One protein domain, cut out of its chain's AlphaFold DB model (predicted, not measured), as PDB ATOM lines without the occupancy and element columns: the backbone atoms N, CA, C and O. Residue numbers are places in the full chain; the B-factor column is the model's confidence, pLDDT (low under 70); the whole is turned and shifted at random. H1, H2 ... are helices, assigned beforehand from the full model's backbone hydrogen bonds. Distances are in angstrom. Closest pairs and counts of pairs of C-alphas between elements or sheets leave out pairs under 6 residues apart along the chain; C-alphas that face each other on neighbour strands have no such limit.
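What this domain is: This is residues 523 to 591 of the 796 residues of an uncharacterized protein of Armillaria gallica (UniProt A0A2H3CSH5). Four crossed helices make a compact cluster: H3 packs across the long H2, H1 bridges from the beginning of H3 to the beginning of H2, and the short H4 packs on residues 544 to 548 of H2. The 69 printed residues include four named helices, H1 to H4 in chain order, and no named strand: all helix. The radius of gyration of the C-alphas is 11.7 A; the spans are 35 by 26 by 20 A.

Where its parts are: H2, residues 540 to 556, is 24.3 A long. H1, residues 523 to 534, begins at C-alpha (0.133, 8.713, -32.979) and is 16.9 A long. H3 is residues 564 to 575, 15.6 A; H4, residues 577 to 584, 10.4 A, ends at C-alpha (9.272, -12.352, -32.526).

How they stand to each other: H2 touches H3 about perpendicular, at 75 degrees; their closest C-alphas, Thr 554 and Met 566, are 5.8 A apart. With residues 540 to 547 alone H2 touches H1, at a steep tilt of 48 degrees, opposite ways; C-alphas 533 and 540 are closest, 5.0 A. Every O i to N i+4 pair is within hydrogen-bond range in H2, H3 and H4, and 7 of 8 in H1.

The domain as a whole: The printed part has no cut and no long link; pLDDT is under 70 at residues 588 to 591.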
ATOM      1  N   PHE A 523       0.772   9.541 -31.935       80.44
ATOM      2  CA  PHE A 523       0.133   8.713 -32.979       80.44
ATOM      3  C   PHE A 523       0.872   8.770 -34.324       80.44
ATOM      4  O   PHE A 523       0.807   7.821 -35.107       80.44
ATOM      5  N   TRP A 524       1.568   9.874 -34.608       85.69
ATOM      6  CA  TRP A 524       2.389  10.001 -35.813       85.69
ATOM      7  C   TRP A 524       3.702   9.235 -35.664       85.69
ATOM      8  O   TRP A 524       4.082   8.498 -36.562       85.69
ATOM      9  N   GLU A 525       4.322   9.327 -34.498       90.31
ATOM     10  CA  GLU A 525       5.627   8.773 -34.151       90.31
ATOM     11  C   GLU A 525       5.610   7.239 -34.154       90.31
ATOM     12  O   GLU A 525       6.548   6.612 -34.642       90.31
ATOM     13  N   VAL A 526       4.507   6.619 -33.716       92.81
ATOM     14  CA  VAL A 526       4.256   5.175 -33.886       92.81
ATOM     15  C   VAL A 526       4.265   4.785 -35.366       92.81
ATOM     16  O   VAL A 526       4.900   3.805 -35.753       92.81
ATOM     17  N   ARG A 527       3.585   5.559 -36.217       94.31
ATOM     18  CA  ARG A 527       3.445   5.270 -37.653       94.31
ATOM     19  C   ARG A 527       4.721   5.543 -38.431       94.31
ATOM     20  O   ARG A 527       5.053   4.782 -39.335       94.31
ATOM     21  N   GLU A 528       5.444   6.589 -38.060       94.88
ATOM     22  CA  GLU A 528       6.761   6.916 -38.589       94.88
ATOM     23  C   GLU A 528       7.787   5.855 -38.179       94.88
ATOM     24  O   GLU A 528       8.522   5.377 -39.036       94.88
ATOM     25  N   SER A 529       7.747   5.367 -36.932       95.75
ATOM     26  CA  SER A 529       8.555   4.225 -36.477       95.75
ATOM     27  C   SER A 529       8.261   2.956 -37.284       95.75
ATOM     28  O   SER A 529       9.183   2.296 -37.755       95.75
ATOM     29  N   ILE A 530       6.985   2.632 -37.519       96.00
ATOM     30  CA  ILE A 530       6.581   1.491 -38.360       96.00
ATOM     31  C   ILE A 530       7.052   1.676 -39.811       96.00
ATOM     32  O   ILE A 530       7.574   0.740 -40.414       96.00
ATOM     33  N   HIS A 531       6.949   2.884 -40.370       96.44
ATOM     34  CA  HIS A 531       7.454   3.190 -41.710       96.44
ATOM     35  C   HIS A 531       8.987   3.065 -41.795       96.44
ATOM     36  O   HIS A 531       9.508   2.480 -42.742       96.44
ATOM     37  N   TYR A 532       9.710   3.525 -40.771       96.88
ATOM     38  CA  TYR A 532      11.163   3.384 -40.619       96.88
ATOM     39  C   TYR A 532      11.597   1.909 -40.578       96.88
ATOM     40  O   TYR A 532      12.569   1.522 -41.236       96.88
ATOM     41  N   ILE A 533      10.828   1.074 -39.868       97.25
ATOM     42  CA  ILE A 533      11.002  -0.383 -39.795       97.25
ATOM     43  C   ILE A 533      10.742  -1.043 -41.156       97.25
ATOM     44  O   ILE A 533      11.587  -1.801 -41.634       97.25
ATOM     45  N   HIS A 534       9.629  -0.723 -41.824       95.81
ATOM     46  CA  HIS A 534       9.317  -1.242 -43.162       95.81
ATOM     47  C   HIS A 534      10.383  -0.884 -44.204       95.81
ATOM     48  O   HIS A 534      10.779  -1.740 -44.997       95.81
ATOM     49  N   ASN A 535      10.878   0.356 -44.176       97.06
ATOM     50  CA  ASN A 535      11.922   0.843 -45.076       97.06
ATOM     51  C   ASN A 535      13.316   0.268 -44.750       97.06
ATOM     52  O   ASN A 535      14.257   0.508 -45.504       97.06
ATOM     53  N   LYS A 536      13.466  -0.465 -43.633       95.62
ATOM     54  CA  LYS A 536      14.740  -0.989 -43.109       95.62
ATOM     55  C   LYS A 536      15.837   0.080 -43.009       95.62
ATOM     56  O   LYS A 536      17.003  -0.186 -43.307       95.62
ATOM     57  N   ALA A 537      15.466   1.288 -42.583       95.62
ATOM     58  CA  ALA A 537      16.413   2.382 -42.363       95.62
ATOM     59  C   ALA A 537      17.497   1.988 -41.327       95.62
ATOM     60  O   ALA A 537      17.257   1.100 -40.507       95.62
ATOM     61  N   PRO A 538      18.701   2.593 -41.333       96.00
ATOM     62  CA  PRO A 538      19.755   2.251 -40.373       96.00
ATOM     63  C   PRO A 538      19.233   2.219 -38.928       96.00
ATOM     64  O   PRO A 538      18.455   3.074 -38.536       96.00
ATOM     65  N   HIS A 539      19.636   1.225 -38.132       93.00
ATOM     66  CA  HIS A 539      19.147   1.018 -36.755       93.00
ATOM     67  C   HIS A 539      17.645   0.674 -36.601       93.00
ATOM     68  O   HIS A 539      17.152   0.641 -35.473       93.00
ATOM     69  N   TRP A 540      16.922   0.321 -37.677       95.88
ATOM     70  CA  TRP A 540      15.510  -0.105 -37.607       95.88
ATOM     71  C   TRP A 540      15.231  -1.220 -36.585       95.88
ATOM     72  O   TRP A 540      14.144  -1.275 -36.017       95.88
ATOM     73  N   GLN A 541      16.209  -2.092 -36.323       94.88
ATOM     74  CA  GLN A 541      16.110  -3.172 -35.338       94.88
ATOM     75  C   GLN A 541      15.940  -2.642 -33.906       94.88
ATOM     76  O   GLN A 541      15.149  -3.197 -33.147       94.88
ATOM     77  N   SER A 542      16.615  -1.544 -33.549       92.69
ATOM     78  CA  SER A 542      16.463  -0.889 -32.243       92.69
ATOM     79  C   SER A 542      15.081  -0.249 -32.101       92.69
ATOM     80  O   SER A 542      14.443  -0.376 -31.060       92.69
ATOM     81  N   VAL A 543      14.593   0.385 -33.175       94.69
ATOM     82  CA  VAL A 543      13.244   0.973 -33.230       94.69
ATOM     83  C   VAL A 543      12.177  -0.119 -33.106       94.69
ATOM     84  O   VAL A 543      11.242   0.041 -32.328       94.69
ATOM     85  N   LEU A 544      12.338  -1.259 -33.789       96.31
ATOM     86  CA  LEU A 544      11.434  -2.401 -33.640       96.31
ATOM     87  C   LEU A 544      11.506  -3.013 -32.236       96.31
ATOM     88  O   LEU A 544      10.458  -3.318 -31.684       96.31
ATOM     89  N   GLY A 545      12.687  -3.142 -31.627       93.94
ATOM     90  CA  GLY A 545      12.821  -3.623 -30.246       93.94
ATOM     91  C   GLY A 545      12.058  -2.750 -29.242       93.94
ATOM     92  O   GLY A 545      11.302  -3.267 -28.422       93.94
ATOM     93  N   LEU A 546      12.172  -1.421 -29.367       94.00
ATOM     94  CA  LEU A 546      11.377  -0.466 -28.585       94.00
ATOM     95  C   LEU A 546       9.872  -0.597 -28.869       94.00
ATOM     96  O   LEU A 546       9.069  -0.558 -27.938       94.00
ATOM     97  N   LEU A 547       9.480  -0.787 -30.132       95.81
ATOM     98  CA  LEU A 547       8.076  -0.932 -30.524       95.81
ATOM     99  C   LEU A 547       7.460  -2.258 -30.030       95.81
ATOM    100  O   LEU A 547       6.291  -2.277 -29.656       95.81
ATOM    101  N   VAL A 548       8.241  -3.345 -29.992       96.25
ATOM    102  CA  VAL A 548       7.858  -4.661 -29.444       96.25
ATOM    103  C   VAL A 548       7.673  -4.584 -27.929       96.25
ATOM    104  O   VAL A 548       6.652  -5.044 -27.420       96.25
ATOM    105  N   GLU A 549       8.597  -3.951 -27.203       94.56
ATOM    106  CA  GLU A 549       8.439  -3.741 -25.760       94.56
ATOM    107  C   GLU A 549       7.261  -2.814 -25.441       94.56
ATOM    108  O   GLU A 549       6.454  -3.115 -24.560       94.56
ATOM    109  N   PHE A 550       7.076  -1.732 -26.206       94.88
ATOM    110  CA  PHE A 550       5.911  -0.865 -26.043       94.88
ATOM    111  C   PHE A 550       4.601  -1.603 -26.366       94.88
ATOM    112  O   PHE A 550       3.619  -1.439 -25.640       94.88
ATOM    113  N   HIS A 551       4.583  -2.489 -27.366       95.88
ATOM    114  CA  HIS A 551       3.454  -3.385 -27.629       95.88
ATOM    115  C   HIS A 551       3.175  -4.323 -26.444       95.88
ATOM    116  O   HIS A 551       2.034  -4.381 -25.991       95.88
ATOM    117  N   ARG A 552       4.204  -4.985 -25.893       95.38
ATOM    118  CA  ARG A 552       4.106  -5.905 -24.740       95.38
ATOM    119  C   ARG A 552       3.576  -5.216 -23.476       95.38
ATOM    120  O   ARG A 552       2.714  -5.756 -22.779       95.38
ATOM    121  N   ILE A 553       4.056  -4.007 -23.191       90.19
ATOM    122  CA  ILE A 553       3.543  -3.169 -22.098       90.19
ATOM    123  C   ILE A 553       2.076  -2.807 -22.369       90.19
ATOM    124  O   ILE A 553       1.222  -2.941 -21.495       90.19
ATOM    125  N   THR A 554       1.754  -2.405 -23.599       91.81
ATOM    126  CA  THR A 554       0.406  -1.950 -23.954       91.81
ATOM    127  C   THR A 554      -0.640  -3.063 -23.916       91.81
ATOM    128  O   THR A 554      -1.761  -2.827 -23.457       91.81
ATOM    129  N   THR A 555      -0.316  -4.280 -24.363       92.50
ATOM    130  CA  THR A 555      -1.238  -5.427 -24.274       92.50
ATOM    131  C   THR A 555      -1.534  -5.812 -22.827       92.50
ATOM    132  O   THR A 555      -2.653  -6.240 -22.546       92.50
ATOM    133  N   SER A 556      -0.596  -5.560 -21.908       89.31
ATOM    134  CA  SER A 556      -0.764  -5.763 -20.462       89.31
ATOM    135  C   SER A 556      -1.618  -4.675 -19.781       89.31
ATOM    136  O   SER A 556      -2.276  -4.942 -18.779       89.31
ATOM    137  N   ILE A 557      -1.658  -3.446 -20.313       86.56
ATOM    138  CA  ILE A 557      -2.481  -2.349 -19.766       86.56
ATOM    139  C   ILE A 557      -3.970  -2.609 -20.041       86.56
ATOM    140  O   ILE A 557      -4.351  -2.909 -21.173       86.56
ATOM    141  N   ILE A 558      -4.835  -2.439 -19.033       87.00
ATOM    142  CA  ILE A 558      -6.297  -2.591 -19.168       87.00
ATOM    143  C   ILE A 558      -6.834  -1.603 -20.216       87.00
ATOM    144  O   ILE A 558      -6.528  -0.413 -20.167       87.00
ATOM    145  N   VAL A 559      -7.688  -2.083 -21.130       85.06
ATOM    146  CA  VAL A 559      -8.189  -1.347 -22.314       85.06
ATOM    147  C   VAL A 559      -8.629   0.092 -22.011       85.06
ATOM    148  O   VAL A 559      -8.279   0.999 -22.756       85.06
ATOM    149  N   ARG A 560      -9.335   0.323 -20.893       85.56
ATOM    150  CA  ARG A 560      -9.856   1.647 -20.490       85.56
ATOM    151  C   ARG A 560      -8.790   2.712 -20.175       85.56
ATOM    152  O   ARG A 560      -9.144   3.878 -20.049       85.56
ATOM    153  N   TYR A 561      -7.521   2.321 -20.039       83.06
ATOM    154  CA  TYR A 561      -6.384   3.217 -19.788       83.06
ATOM    155  C   TYR A 561      -5.418   3.324 -20.982       83.06
ATOM    156  O   TYR A 561      -4.399   4.001 -20.875       83.06
ATOM    157  N   ARG A 562      -5.708   2.665 -22.114       90.19
ATOM    158  CA  ARG A 562      -4.874   2.750 -23.321       90.19
ATOM    159  C   ARG A 562      -5.133   4.065 -24.053       90.19
ATOM    160  O   ARG A 562      -6.279   4.395 -24.357       90.19
ATOM    161  N   ASP A 563      -4.070   4.795 -24.379       90.75
ATOM    162  CA  ASP A 563      -4.166   5.963 -25.259       90.75
ATOM    163  C   ASP A 563      -4.233   5.568 -26.754       90.75
ATOM    164  O   ASP A 563      -4.352   4.394 -27.120       90.75
ATOM    165  N   LEU A 564      -4.191   6.554 -27.653       88.75
ATOM    166  CA  LEU A 564      -4.239   6.308 -29.097       88.75
ATOM    167  C   LEU A 564      -2.935   5.796 -29.714       88.75
ATOM    168  O   LEU A 564      -3.004   5.114 -30.733       88.75
ATOM    169  N   SER A 565      -1.775   6.118 -29.141       91.25
ATOM    170  CA  SER A 565      -0.490   5.554 -29.568       91.25
ATOM    171  C   SER A 565      -0.452   4.066 -29.221       91.25
ATOM    172  O   SER A 565      -0.228   3.232 -30.093       91.25
ATOM    173  N   MET A 566      -0.853   3.737 -27.993       94.31
ATOM    174  CA  MET A 566      -1.087   2.392 -27.486       94.31
ATOM    175  C   MET A 566      -2.065   1.599 -28.370       94.31
ATOM    176  O   MET A 566      -1.771   0.483 -28.808       94.31
ATOM    177  N   HIS A 567      -3.226   2.180 -28.684       94.31
ATOM    178  CA  HIS A 567      -4.211   1.526 -29.546       94.31
ATOM    179  C   HIS A 567      -3.745   1.353 -31.000       94.31
ATOM    180  O   HIS A 567      -4.058   0.314 -31.585       94.31
ATOM    181  N   ASP A 568      -3.009   2.304 -31.593       94.38
ATOM    182  CA  ASP A 568      -2.452   2.104 -32.939       94.38
ATOM    183  C   ASP A 568      -1.325   1.059 -32.900       94.38
ATOM    184  O   ASP A 568      -1.364   0.160 -33.723       94.38
ATOM    185  N   VAL A 569      -0.417   1.042 -31.912       96.19
ATOM    186  CA  VAL A 569       0.619  -0.011 -31.778       96.19
ATOM    187  C   VAL A 569       0.005  -1.410 -31.729       96.19
ATOM    188  O   VAL A 569       0.359  -2.245 -32.561       96.19
ATOM    189  N   ILE A 570      -0.960  -1.665 -30.832       97.12
ATOM    190  CA  ILE A 570      -1.674  -2.955 -30.800       97.12
ATOM    191  C   ILE A 570      -2.282  -3.263 -32.165       97.12
ATOM    192  O   ILE A 570      -2.072  -4.349 -32.706       97.12
ATOM    193  N   LYS A 571      -3.010  -2.304 -32.749       96.25
ATOM    194  CA  LYS A 571      -3.654  -2.498 -34.048       96.25
ATOM    195  C   LYS A 571      -2.639  -2.829 -35.142       96.25
ATOM    196  O   LYS A 571      -2.944  -3.662 -35.987       96.25
ATOM    197  N   GLN A 572      -1.469  -2.200 -35.149       97.00
ATOM    198  CA  GLN A 572      -0.457  -2.356 -36.191       97.00
ATOM    199  C   GLN A 572       0.254  -3.708 -36.071       97.00
ATOM    200  O   GLN A 572       0.354  -4.394 -37.079       97.00
ATOM    201  N   PHE A 573       0.611  -4.173 -34.865       97.06
ATOM    202  CA  PHE A 573       1.102  -5.550 -34.666       97.06
ATOM    203  C   PHE A 573       0.051  -6.618 -35.037       97.06
ATOM    204  O   PHE A 573       0.399  -7.662 -35.585       97.06
ATOM    205  N   HIS A 574      -1.240  -6.352 -34.802       96.50
ATOM    206  CA  HIS A 574      -2.327  -7.248 -35.227       96.50
ATOM    207  C   HIS A 574      -2.626  -7.182 -36.740       96.50
ATOM    208  O   HIS A 574      -3.120  -8.156 -37.300       96.50
ATOM    209  N   SER A 575      -2.370  -6.044 -37.399       97.25
ATOM    210  CA  SER A 575      -2.686  -5.833 -38.823       97.25
ATOM    211  C   SER A 575      -1.524  -6.203 -39.745       97.25
ATOM    212  O   SER A 575      -1.756  -6.757 -40.817       97.25
ATOM    213  N   ASP A 576      -0.284  -5.910 -39.344       97.56
ATOM    214  CA  ASP A 576       0.915  -6.347 -40.047       97.56
ATOM    215  C   ASP A 576       1.563  -7.540 -39.344       97.56
ATOM    216  O   ASP A 576       2.341  -7.429 -38.393       97.56
ATOM    217  N   ARG A 577       1.291  -8.710 -39.918       96.31
ATOM    218  CA  ARG A 577       1.937  -9.964 -39.553       96.31
ATOM    219  C   ARG A 577       3.467  -9.894 -39.679       96.31
ATOM    220  O   ARG A 577       4.138 -10.580 -38.916       96.31
ATOM    221  N   ARG A 578       4.039  -9.058 -40.562       96.19
ATOM    222  CA  ARG A 578       5.503  -8.934 -40.717       96.19
ATOM    223  C   ARG A 578       6.146  -8.230 -39.522       96.19
ATOM    224  O   ARG A 578       7.184  -8.688 -39.063       96.19
ATOM    225  N   LEU A 579       5.533  -7.173 -38.987       96.19
ATOM    226  CA  LEU A 579       5.968  -6.500 -37.757       96.19
ATOM    227  C   LEU A 579       6.033  -7.486 -36.581       96.19
ATOM    228  O   LEU A 579       7.023  -7.517 -35.852       96.19
ATOM    229  N   THR A 580       5.017  -8.344 -36.455       96.81
ATOM    230  CA  THR A 580       4.960  -9.411 -35.444       96.81
ATOM    231  C   THR A 580       5.976 -10.526 -35.705       96.81
ATOM    232  O   THR A 580       6.706 -10.905 -34.796       96.81
ATOM    233  N   GLU A 581       6.094 -11.038 -36.933       96.12
ATOM    234  CA  GLU A 581       7.060 -12.096 -37.267       96.12
ATOM    235  C   GLU A 581       8.509 -11.624 -37.107       96.12
ATOM    236  O   GLU A 581       9.318 -12.339 -36.524       96.12
ATOM    237  N   VAL A 582       8.850 -10.416 -37.561       94.62
ATOM    238  CA  VAL A 582      10.201  -9.860 -37.391       94.62
ATOM    239  C   VAL A 582      10.447  -9.454 -35.936       94.62
ATOM    240  O   VAL A 582      11.566  -9.616 -35.460       94.62
ATOM    241  N   GLY A 583       9.424  -9.000 -35.203       93.06
ATOM    242  CA  GLY A 583       9.514  -8.712 -33.769       93.06
ATOM    243  C   GLY A 583       9.785  -9.962 -32.928       93.06
ATOM    244  O   GLY A 583      10.685  -9.952 -32.095       93.06
ATOM    245  N   ASN A 584       9.081 -11.063 -33.203       93.75
ATOM    246  CA  ASN A 584       9.272 -12.352 -32.526       93.75
ATOM    247  C   ASN A 584      10.599 -13.039 -32.902       93.75
ATOM    248  O   ASN A 584      11.107 -13.843 -32.129       93.75
ATOM    249  N   ASN A 585      11.153 -12.738 -34.085       94.88
ATOM    250  CA  ASN A 585      12.453 -13.239 -34.546       94.88
ATOM    251  C   ASN A 585      13.616 -12.257 -34.303       94.88
ATOM    252  O   ASN A 585      14.744 -12.541 -34.717       94.88
ATOM    253  N   LEU A 586      13.394 -11.115 -33.637       90.56
ATOM    254  CA  LEU A 586      14.514 -10.343 -33.100       90.56
ATOM    255  C   LEU A 586      15.211 -11.207 -32.038       90.56
ATOM    256  O   LEU A 586      14.539 -11.697 -31.128       90.56
ATOM    257  N   PRO A 587      16.546 -11.380 -32.089       83.19
ATOM    258  CA  PRO A 587      17.254 -11.927 -30.943       83.19
ATOM    259  C   PRO A 587      16.986 -11.005 -29.753       83.19
ATOM    260  O   PRO A 587      17.109  -9.784 -29.891       83.19
ATOM    261  N   ALA A 588      16.612 -11.581 -28.603       69.75
ATOM    262  CA  ALA A 588      16.374 -10.825 -27.375       69.75
ATOM    263  C   ALA A 588      17.544  -9.843 -27.170       69.75
ATOM    264  O   ALA A 588      18.696 -10.294 -27.183       69.75
ATOM    265  N   PRO A 589      17.280  -8.521 -27.093       62.06
ATOM    266  CA  PRO A 589      18.292  -7.501 -27.347       62.06
ATOM    267  C   PRO A 589      19.484  -7.738 -26.418       62.06
ATOM    268  O   PRO A 589      19.284  -7.753 -25.202       62.06
ATOM    269  N   PRO A 590      20.696  -7.989 -26.961       52.84
ATOM    270  CA  PRO A 590      21.784  -8.602 -26.208       52.84
ATOM    271  C   PRO A 590      22.125  -7.724 -25.010       52.84
ATOM    272  O   PRO A 590      22.690  -6.646 -25.186       52.84
ATOM    273  N   PHE A 591      21.710  -8.192 -23.822       50.34
ATOM    274  CA  PHE A 591      21.601  -7.446 -22.564       50.34
ATOM    275  C   PHE A 591      22.700  -6.397 -22.422       50.34
ATOM    276  O   PHE A 591      23.789  -6.751 -21.961       50.34
TER     277      PHE A 591